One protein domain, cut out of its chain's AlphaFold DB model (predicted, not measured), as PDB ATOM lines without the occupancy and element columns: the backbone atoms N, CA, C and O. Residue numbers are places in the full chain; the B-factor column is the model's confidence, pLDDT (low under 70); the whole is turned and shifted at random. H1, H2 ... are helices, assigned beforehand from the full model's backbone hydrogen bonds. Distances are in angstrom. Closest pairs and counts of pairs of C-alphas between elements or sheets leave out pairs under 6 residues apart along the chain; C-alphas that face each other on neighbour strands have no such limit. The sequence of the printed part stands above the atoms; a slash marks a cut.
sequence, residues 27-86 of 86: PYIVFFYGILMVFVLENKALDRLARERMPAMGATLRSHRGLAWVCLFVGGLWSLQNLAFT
ATOM      1  N   PRO A  27      -4.313 -38.604  54.803       80.56
ATOM      2  CA  PRO A  27      -3.872 -37.544  53.892       80.56
ATOM      3  C   PRO A  27      -3.256 -38.083  52.601       80.56
ATOM      4  O   PRO A  27      -3.525 -37.558  51.521       80.56
ATOM      5  N   TYR A  28      -2.456 -39.149  52.697       80.44
ATOM      6  CA  TYR A  28      -1.757 -39.733  51.551       80.44
ATOM      7  C   TYR A  28      -2.728 -40.370  50.555       80.44
ATOM      8  O   TYR A  28      -2.566 -40.203  49.346       80.44
ATOM      9  N   ILE A  29      -3.766 -41.058  51.044       83.44
ATOM     10  CA  ILE A  29      -4.792 -41.668  50.186       83.44
ATOM     11  C   ILE A  29      -5.606 -40.581  49.476       83.44
ATOM     12  O   ILE A  29      -5.809 -40.655  48.262       83.44
ATOM     13  N   VAL A  30      -6.041 -39.553  50.212       83.31
ATOM     14  CA  VAL A  30      -6.811 -38.429  49.656       83.31
ATOM     15  C   VAL A  30      -5.990 -37.672  48.611       83.31
ATOM     16  O   VAL A  30      -6.497 -37.358  47.531       83.31
ATOM     17  N   PHE A  31      -4.705 -37.443  48.887       83.06
ATOM     18  CA  PHE A  31      -3.779 -36.812  47.952       83.06
ATOM     19  C   PHE A  31      -3.586 -37.639  46.679       83.06
ATOM     20  O   PHE A  31      -3.726 -37.112  45.574       83.06
ATOM     21  N   PHE A  32      -3.321 -38.941  46.816       83.69
ATOM     22  CA  PHE A  32      -3.131 -39.840  45.679       83.69
ATOM     23  C   PHE A  32      -4.385 -39.917  44.803       83.69
ATOM     24  O   PHE A  32      -4.295 -39.817  43.579       83.69
ATOM     25  N   TYR A  33      -5.565 -40.017  45.421       81.56
ATOM     26  CA  TYR A  33      -6.843 -39.991  44.713       81.56
ATOM     27  C   TYR A  33      -7.066 -38.662  43.976       81.56
ATOM     28  O   TYR A  33      -7.474 -38.659  42.813       81.56
ATOM     29  N   GLY A  34      -6.748 -37.536  44.623       82.88
ATOM     30  CA  GLY A  34      -6.785 -36.207  44.014       82.88
ATOM     31  C   GLY A  34      -5.884 -36.109  42.781       82.88
ATOM     32  O   GLY A  34      -6.352 -35.695  41.721       82.88
ATOM     33  N   ILE A  35      -4.626 -36.557  42.885       83.44
ATOM     34  CA  ILE A  35      -3.675 -36.605  41.763       83.44
ATOM     35  C   ILE A  35      -4.213 -37.460  40.621       83.44
ATOM     36  O   ILE A  35      -4.221 -37.004  39.481       83.44
ATOM     37  N   LEU A  36      -4.675 -38.679  40.908       83.25
ATOM     38  CA  LEU A  36      -5.205 -39.587  39.890       83.25
ATOM     39  C   LEU A  36      -6.394 -38.969  39.154       83.25
ATOM     40  O   LEU A  36      -6.428 -38.973  37.926       83.25
ATOM     41  N   MET A  37      -7.343 -38.390  39.890       79.38
ATOM     42  CA  MET A  37      -8.506 -37.739  39.292       79.38
ATOM     43  C   MET A  37      -8.117 -36.518  38.459       79.38
ATOM     44  O   MET A  37      -8.611 -36.364  37.343       79.38
ATOM     45  N   VAL A  38      -7.211 -35.667  38.951       82.25
ATOM     46  CA  VAL A  38      -6.718 -34.519  38.178       82.25
ATOM     47  C   VAL A  38      -5.975 -34.988  36.932       82.25
ATOM     48  O   VAL A  38      -6.229 -34.451  35.862       82.25
ATOM     49  N   PHE A  39      -5.146 -36.027  37.023       82.94
ATOM     50  CA  PHE A  39      -4.421 -36.585  35.882       82.94
ATOM     51  C   PHE A  39      -5.369 -37.140  34.812       82.94
ATOM     52  O   PHE A  39      -5.200 -36.857  33.627       82.94
ATOM     53  N   VAL A  40      -6.409 -37.874  35.219       77.19
ATOM     54  CA  VAL A  40      -7.440 -38.399  34.309       77.19
ATOM     55  C   VAL A  40      -8.229 -37.266  33.641       77.19
ATOM     56  O   VAL A  40      -8.536 -37.366  32.455       77.19
ATOM     57  N   LEU A  41      -8.540 -36.184  34.366       73.31
ATOM     58  CA  LEU A  41      -9.310 -35.053  33.828       73.31
ATOM     59  C   LEU A  41      -8.483 -34.049  33.006       73.31
ATOM     60  O   LEU A  41      -9.018 -33.452  32.073       73.31
ATOM     61  N   GLU A  42      -7.215 -33.825  33.351       77.38
ATOM     62  CA  GLU A  42      -6.276 -32.986  32.589       77.38
ATOM     63  C   GLU A  42      -5.900 -33.653  31.266       77.38
ATOM     64  O   GLU A  42      -5.745 -32.993  30.232       77.38
ATOM     65  N   ASN A  43      -5.792 -34.982  31.267       77.62
ATOM     66  CA  ASN A  43      -5.426 -35.717  30.077       77.62
ATOM     67  C   ASN A  43      -6.618 -35.820  29.112       77.62
ATOM     68  O   ASN A  43      -7.483 -36.693  29.215       77.62
ATOM     69  N   LYS A  44      -6.636 -34.923  28.119       71.38
ATOM     70  CA  LYS A  44      -7.681 -34.834  27.083       71.38
ATOM     71  C   LYS A  44      -7.947 -36.163  26.364       71.38
ATOM     72  O   LYS A  44      -9.061 -36.359  25.888       71.38
ATOM     73  N   ALA A  45      -6.967 -37.067  26.279       75.50
ATOM     74  CA  ALA A  45      -7.149 -38.389  25.680       75.50
ATOM     75  C   ALA A  45      -8.063 -39.291  26.530       75.50
ATOM     76  O   ALA A  45      -8.953 -39.945  25.985       75.50
ATOM     77  N   LEU A  46      -7.898 -39.275  27.857       72.19
ATOM     78  CA  LEU A  46      -8.737 -40.043  28.777       72.19
ATOM     79  C   LEU A  46     -10.127 -39.426  28.938       72.19
ATOM     80  O   LEU A  46     -11.103 -40.170  28.955       72.19
ATOM     81  N   ASP A  47     -10.250 -38.094  28.964       73.88
ATOM     82  CA  ASP A  47     -11.573 -37.443  28.973       73.88
ATOM     83  C   ASP A  47     -12.371 -37.778  27.704       73.88
ATOM     84  O   ASP A  47     -13.579 -38.018  27.756       73.88
ATOM     85  N   ARG A  48     -11.698 -37.837  26.548       74.06
ATOM     86  CA  ARG A  48     -12.334 -38.185  25.273       74.06
ATOM     87  C   ARG A  48     -12.752 -39.655  25.234       74.06
ATOM     88  O   ARG A  48     -13.880 -39.940  24.842       74.06
ATOM     89  N   LEU A  49     -11.907 -40.557  25.736       77.81
ATOM     90  CA  LEU A  49     -12.229 -41.980  25.860       77.81
ATOM     91  C   LEU A  49     -13.377 -42.224  26.854       77.81
ATOM     92  O   LEU A  49     -14.264 -43.031  26.583       77.81
ATOM     93  N   ALA A  50     -13.409 -41.490  27.970       72.00
ATOM     94  CA  ALA A  50     -14.493 -41.546  28.947       72.00
ATOM     95  C   ALA A  50     -15.822 -41.060  28.349       72.00
ATOM     96  O   ALA A  50     -16.858 -41.674  28.588       72.00
ATOM     97  N   ARG A  51     -15.802 -40.004  27.524       69.06
ATOM     98  CA  ARG A  51     -16.989 -39.535  26.787       69.06
ATOM     99  C   ARG A  51     -17.492 -40.552  25.760       69.06
ATOM    100  O   ARG A  51     -18.701 -40.723  25.650       69.06
ATOM    101  N   GLU A  52     -16.597 -41.202  25.017       77.00
ATOM    102  CA  GLU A  52     -16.970 -42.167  23.969       77.00
ATOM    103  C   GLU A  52     -17.449 -43.506  24.531       77.00
ATOM    104  O   GLU A  52     -18.417 -44.073  24.031       77.00
ATOM    105  N   ARG A  53     -16.784 -44.028  25.566       79.31
ATOM    106  CA  ARG A  53     -17.111 -45.342  26.136       79.31
ATOM    107  C   ARG A  53     -18.160 -45.280  27.240       79.31
ATOM    108  O   ARG A  53     -18.897 -46.247  27.402       79.31
ATOM    109  N   MET A  54     -18.222 -44.191  28.011       73.69
ATOM    110  CA  MET A  54     -19.089 -44.081  29.194       73.69
ATOM    111  C   MET A  54     -19.614 -42.646  29.396       73.69
ATOM    112  O   MET A  54     -19.266 -41.982  30.380       73.69
ATOM    113  N   PRO A  55     -20.498 -42.150  28.509       68.75
ATOM    114  CA  PRO A  55     -20.944 -40.753  28.508       68.75
ATOM    115  C   PRO A  55     -21.602 -40.308  29.827       68.75
ATOM    116  O   PRO A  55     -21.399 -39.171  30.256       68.75
ATOM    117  N   ALA A  56     -22.321 -41.202  30.515       72.94
ATOM    118  CA  ALA A  56     -22.936 -40.914  31.814       72.94
ATOM    119  C   ALA A  56     -21.898 -40.728  32.938       72.94
ATOM    120  O   ALA A  56     -21.989 -39.779  33.715       72.94
ATOM    121  N   MET A  57     -20.863 -41.576  32.999       67.69
ATOM    122  CA  MET A  57     -19.787 -41.431  33.991       67.69
ATOM    123  C   MET A  57     -18.863 -40.257  33.669       67.69
ATOM    124  O   MET A  57     -18.408 -39.581  34.586       67.69
ATOM    125  N   GLY A  58     -18.625 -39.959  32.388       67.00
ATOM    126  CA  GLY A  58     -17.799 -38.825  31.960       67.00
ATOM    127  C   GLY A  58     -18.398 -37.450  32.288       67.00
ATOM    128  O   GLY A  58     -17.653 -36.477  32.429       67.00
ATOM    129  N   ALA A  59     -19.725 -37.340  32.423       69.19
ATOM    130  CA  ALA A  59     -20.382 -36.128  32.919       69.19
ATOM    131  C   ALA A  59     -20.218 -35.985  34.442       69.19
ATOM    132  O   ALA A  59     -19.836 -34.919  34.928       69.19
ATOM    133  N   THR A  60     -20.407 -37.081  35.182       69.50
ATOM    134  CA  THR A  60     -20.230 -37.134  36.640       69.50
ATOM    135  C   THR A  60     -18.783 -36.860  37.049       69.50
ATOM    136  O   THR A  60     -18.544 -36.000  37.894       69.50
ATOM    137  N   LEU A  61     -17.796 -37.475  36.387       68.88
ATOM    138  CA  LEU A  61     -16.365 -37.221  36.626       68.88
ATOM    139  C   LEU A  61     -16.015 -35.731  36.524       68.88
ATOM    140  O   LEU A  61     -15.229 -35.214  37.312       68.88
ATOM    141  N   ARG A  62     -16.641 -35.031  35.573       70.38
ATOM    142  CA  ARG A  62     -16.447 -33.599  35.330       70.38
ATOM    143  C   ARG A  62     -16.986 -32.736  36.472       70.38
ATOM    144  O   ARG A  62     -16.340 -31.759  36.837       70.38
ATOM    145  N   SER A  63     -18.124 -33.121  37.053       73.12
ATOM    146  CA  SER A  63     -18.675 -32.504  38.270       73.12
ATOM    147  C   SER A  63     -17.728 -32.686  39.465       73.12
ATOM    148  O   SER A  63     -17.479 -31.757  40.231       73.12
ATOM    149  N   HIS A  64     -17.075 -33.849  39.555       73.88
ATOM    150  CA  HIS A  64     -16.073 -34.133  40.585       73.88
ATOM    151  C   HIS A  64     -14.709 -33.457  40.359       73.88
ATOM    152  O   HIS A  64     -13.827 -33.604  41.204       73.88
ATOM    153  N   ARG A  65     -14.515 -32.664  39.289       71.56
ATOM    154  CA  ARG A  65     -13.254 -31.933  39.048       71.56
ATOM    155  C   ARG A  65     -12.905 -30.987  40.192       71.56
ATOM    156  O   ARG A  65     -11.748 -30.928  40.596       71.56
ATOM    157  N   GLY A  66     -13.899 -30.275  40.724       77.75
ATOM    158  CA  GLY A  66     -13.708 -29.399  41.883       77.75
ATOM    159  C   GLY A  66     -13.295 -30.194  43.122       77.75
ATOM    160  O   GLY A  66     -12.342 -29.828  43.800       77.75
ATOM    161  N   LEU A  67     -13.940 -31.341  43.352       76.81
ATOM    162  CA  LEU A  67     -13.616 -32.234  44.465       76.81
ATOM    163  C   LEU A  67     -12.197 -32.815  44.347       76.81
ATOM    164  O   LEU A  67     -11.510 -32.945  45.354       76.81
ATOM    165  N   ALA A  68     -11.747 -33.130  43.128       76.19
ATOM    166  CA  ALA A  68     -10.403 -33.634  42.855       76.19
ATOM    167  C   ALA A  68      -9.327 -32.589  43.171       76.19
ATOM    168  O   ALA A  68      -8.340 -32.907  43.827       76.19
ATOM    169  N   TRP A  69      -9.547 -31.333  42.774       79.25
ATOM    170  CA  TRP A  69      -8.659 -30.218  43.113       79.25
ATOM    171  C   TRP A  69      -8.635 -29.931  44.614       79.25
ATOM    172  O   TRP A  69      -7.564 -29.717  45.175       79.25
ATOM    173  N   VAL A  70      -9.794 -29.985  45.276       81.75
ATOM    174  CA  VAL A  70      -9.875 -29.862  46.736       81.75
ATOM    175  C   VAL A  70      -9.138 -31.019  47.412       81.75
ATOM    176  O   VAL A  70      -8.339 -30.760  48.295       81.75
ATOM    177  N   CYS A  71      -9.308 -32.272  46.979       79.81
ATOM    178  CA  CYS A  71      -8.567 -33.414  47.536       79.81
ATOM    179  C   CYS A  71      -7.056 -33.314  47.287       79.81
ATOM    180  O   CYS A  71      -6.272 -33.691  48.151       79.81
ATOM    181  N   LEU A  72      -6.636 -32.785  46.137       81.06
ATOM    182  CA  LEU A  72      -5.224 -32.608  45.807       81.06
ATOM    183  C   LEU A  72      -4.591 -31.512  46.670       81.06
ATOM    184  O   LEU A  72      -3.522 -31.725  47.235       81.06
ATOM    185  N   PHE A  73      -5.264 -30.372  46.842       81.94
ATOM    186  CA  PHE A  73      -4.780 -29.307  47.717       81.94
ATOM    187  C   PHE A  73      -4.887 -29.663  49.197       81.94
ATOM    188  O   PHE A  73      -3.929 -29.450  49.918       81.94
ATOM    189  N   VAL A  74      -6.007 -30.212  49.663       81.44
ATOM    190  CA  VAL A  74      -6.199 -30.582  51.074       81.44
ATOM    191  C   VAL A  74      -5.296 -31.755  51.437       81.44
ATOM    192  O   VAL A  74      -4.535 -31.650  52.388       81.44
ATOM    193  N   GLY A  75      -5.299 -32.835  50.651       77.81
ATOM    194  CA  GLY A  75      -4.407 -33.974  50.868       77.81
ATOM    195  C   GLY A  75      -2.934 -33.599  50.704       77.81
ATOM    196  O   GLY A  75      -2.102 -34.062  51.473       77.81
ATOM    197  N   GLY A  76      -2.605 -32.717  49.756       78.19
ATOM    198  CA  GLY A  76      -1.235 -32.266  49.510       78.19
ATOM    199  C   GLY A  76      -0.721 -31.320  50.584       78.19
ATOM    200  O   GLY A  76       0.368 -31.529  51.101       78.19
ATOM    201  N   LEU A  77      -1.509 -30.316  50.971       81.19
ATOM    202  CA  LEU A  77      -1.165 -29.375  52.038       81.19
ATOM    203  C   LEU A  77      -1.070 -30.091  53.388       81.19
ATOM    204  O   LEU A  77      -0.181 -29.788  54.177       81.19
ATOM    205  N   TRP A  78      -1.945 -31.066  53.638       72.06
ATOM    206  CA  TRP A  78      -1.948 -31.834  54.879       72.06
ATOM    207  C   TRP A  78      -0.835 -32.893  54.914       72.06
ATOM    208  O   TRP A  78      -0.148 -33.016  55.922       72.06
ATOM    209  N   SER A  79      -0.554 -33.569  53.794       72.56
ATOM    210  CA  SER A  79       0.624 -34.441  53.655       72.56
ATOM    211  C   SER A  79       1.926 -33.649  53.800       72.56
ATOM    212  O   SER A  79       2.834 -34.100  54.491       72.56
ATOM    213  N   LEU A  80       2.004 -32.444  53.224       76.44
ATOM    214  CA  LEU A  80       3.156 -31.551  53.352       76.44
ATOM    215  C   LEU A  80       3.334 -31.063  54.794       76.44
ATOM    216  O   LEU A  80       4.464 -31.016  55.263       76.44
ATOM    217  N   GLN A  81       2.247 -30.750  55.514       71.38
ATOM    218  CA  GLN A  81       2.310 -30.472  56.955       71.38
ATOM    219  C   GLN A  81       2.855 -31.675  57.726       71.38
ATOM    220  O   GLN A  81       3.768 -31.505  58.521       71.38
ATOM    221  N   ASN A  82       2.358 -32.883  57.452       68.75
ATOM    222  CA  ASN A  82       2.823 -34.103  58.113       68.75
ATOM    223  C   ASN A  82       4.319 -34.372  57.854       68.75
ATOM    224  O   ASN A  82       5.040 -34.790  58.752       68.75
ATOM    225  N   LEU A  83       4.798 -34.079  56.640       66.69
ATOM    226  CA  LEU A  83       6.199 -34.239  56.229       66.69
ATOM    227  C   LEU A  83       7.116 -33.118  56.750       66.69
ATOM    228  O   LEU A  83       8.300 -33.357  56.938       66.69
ATOM    229  N   ALA A  84       6.590 -31.906  56.959       63.19
ATOM    230  CA  ALA A  84       7.338 -30.754  57.472       63.19
ATOM    231  C   ALA A  84       7.352 -30.659  59.010       63.19
ATOM    232  O   ALA A  84       8.217 -29.985  59.564       63.19
ATOM    233  N   PHE A  85       6.388 -31.293  59.690       58.16
ATOM    234  CA  PHE A  85       6.331 -31.427  61.153       58.16
ATOM    235  C   PHE A  85       6.866 -32.780  61.670       58.16
ATOM    236  O   PHE A  85       6.840 -33.001  62.881       58.16
ATOM    237  N   THR A  86       7.351 -33.654  60.779       51.62
ATOM    238  CA  THR A  86       8.206 -34.813  61.111       51.62
ATOM    239  C   THR A  86       9.668 -34.380  61.102       51.62
ATOM    240  O   THR A  86      10.403 -34.770  62.035       51.62
TER     241      THR A  86
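Overview. This is residues 27 to 86 of the 86 residues of an uncharacterized protein of Bdellovibrio sp. CG10_big_fil_rev_8_21_14_0_10_47_8 (UniProt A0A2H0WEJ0). The longest helix, H4, packs along H1 with the two running opposite ways, and the short helical hairpin of H2 and H3 forms the head at one end of this pair, joining the end of H1 to the beginning of H4. The whole is a rod, 45 by 17 by 13 A. The printed part has 60 residues with four named helices, H1, H2, H3 and H4 in chain order, and no named strand; the class is all helix. It is loose, with a radius of gyration of the C-alphas of 13.5 A.

Along the chain. H4 takes residues 65 to 84 and measures 27.7 A from first to last C-alpha, ending at C-alpha 84 at (7.338, -30.754, 57.472). H1, residues 27 to 42, measures 21.9 A and begins at C-alpha 27 at (-3.872, -37.544, 53.892). H2 is residues 44 to 53, 14.2 A, and H3 is residues 55 to 63, 13.0 A.

Arrangement. H4 and H1 touch, with the closest C-alphas, those of Phe 31 and Gly 75, 4.1 A apart. They run opposite ways at a steep tilt of 39 degrees. H1 and H2 only just touch, with 3 pairs of C-alphas within 8 A, and only at the corner by their link; H1 does so with residues 40 to 41 alone, the closest C-alphas being those of Leu 41 and Asp 47, 5.9 A apart. Their lines are about perpendicular, at 82 degrees. H2 and H3 form a helical hairpin and touch, closest at the C-alphas of Ala 50 and Gly 58, 5.2 A, at a steep tilt of 42 degrees. H3 and H4 meet only through their link, and H2 and H4 are apart. In H1, H2 and H4 every O i to N i+4 pair is within hydrogen-bond range; in H3, 4 of 5 are.

Size, cuts and confidence. The C-alphas farthest apart, those of Glu 52 and Thr 86, are 45.5 A apart. The printed part has no cut, and its three links between helices are tight. The mean pLDDT of the printed part is 75.3; residues 51, 55, 57 to 61 and 82 to 86 are under 70.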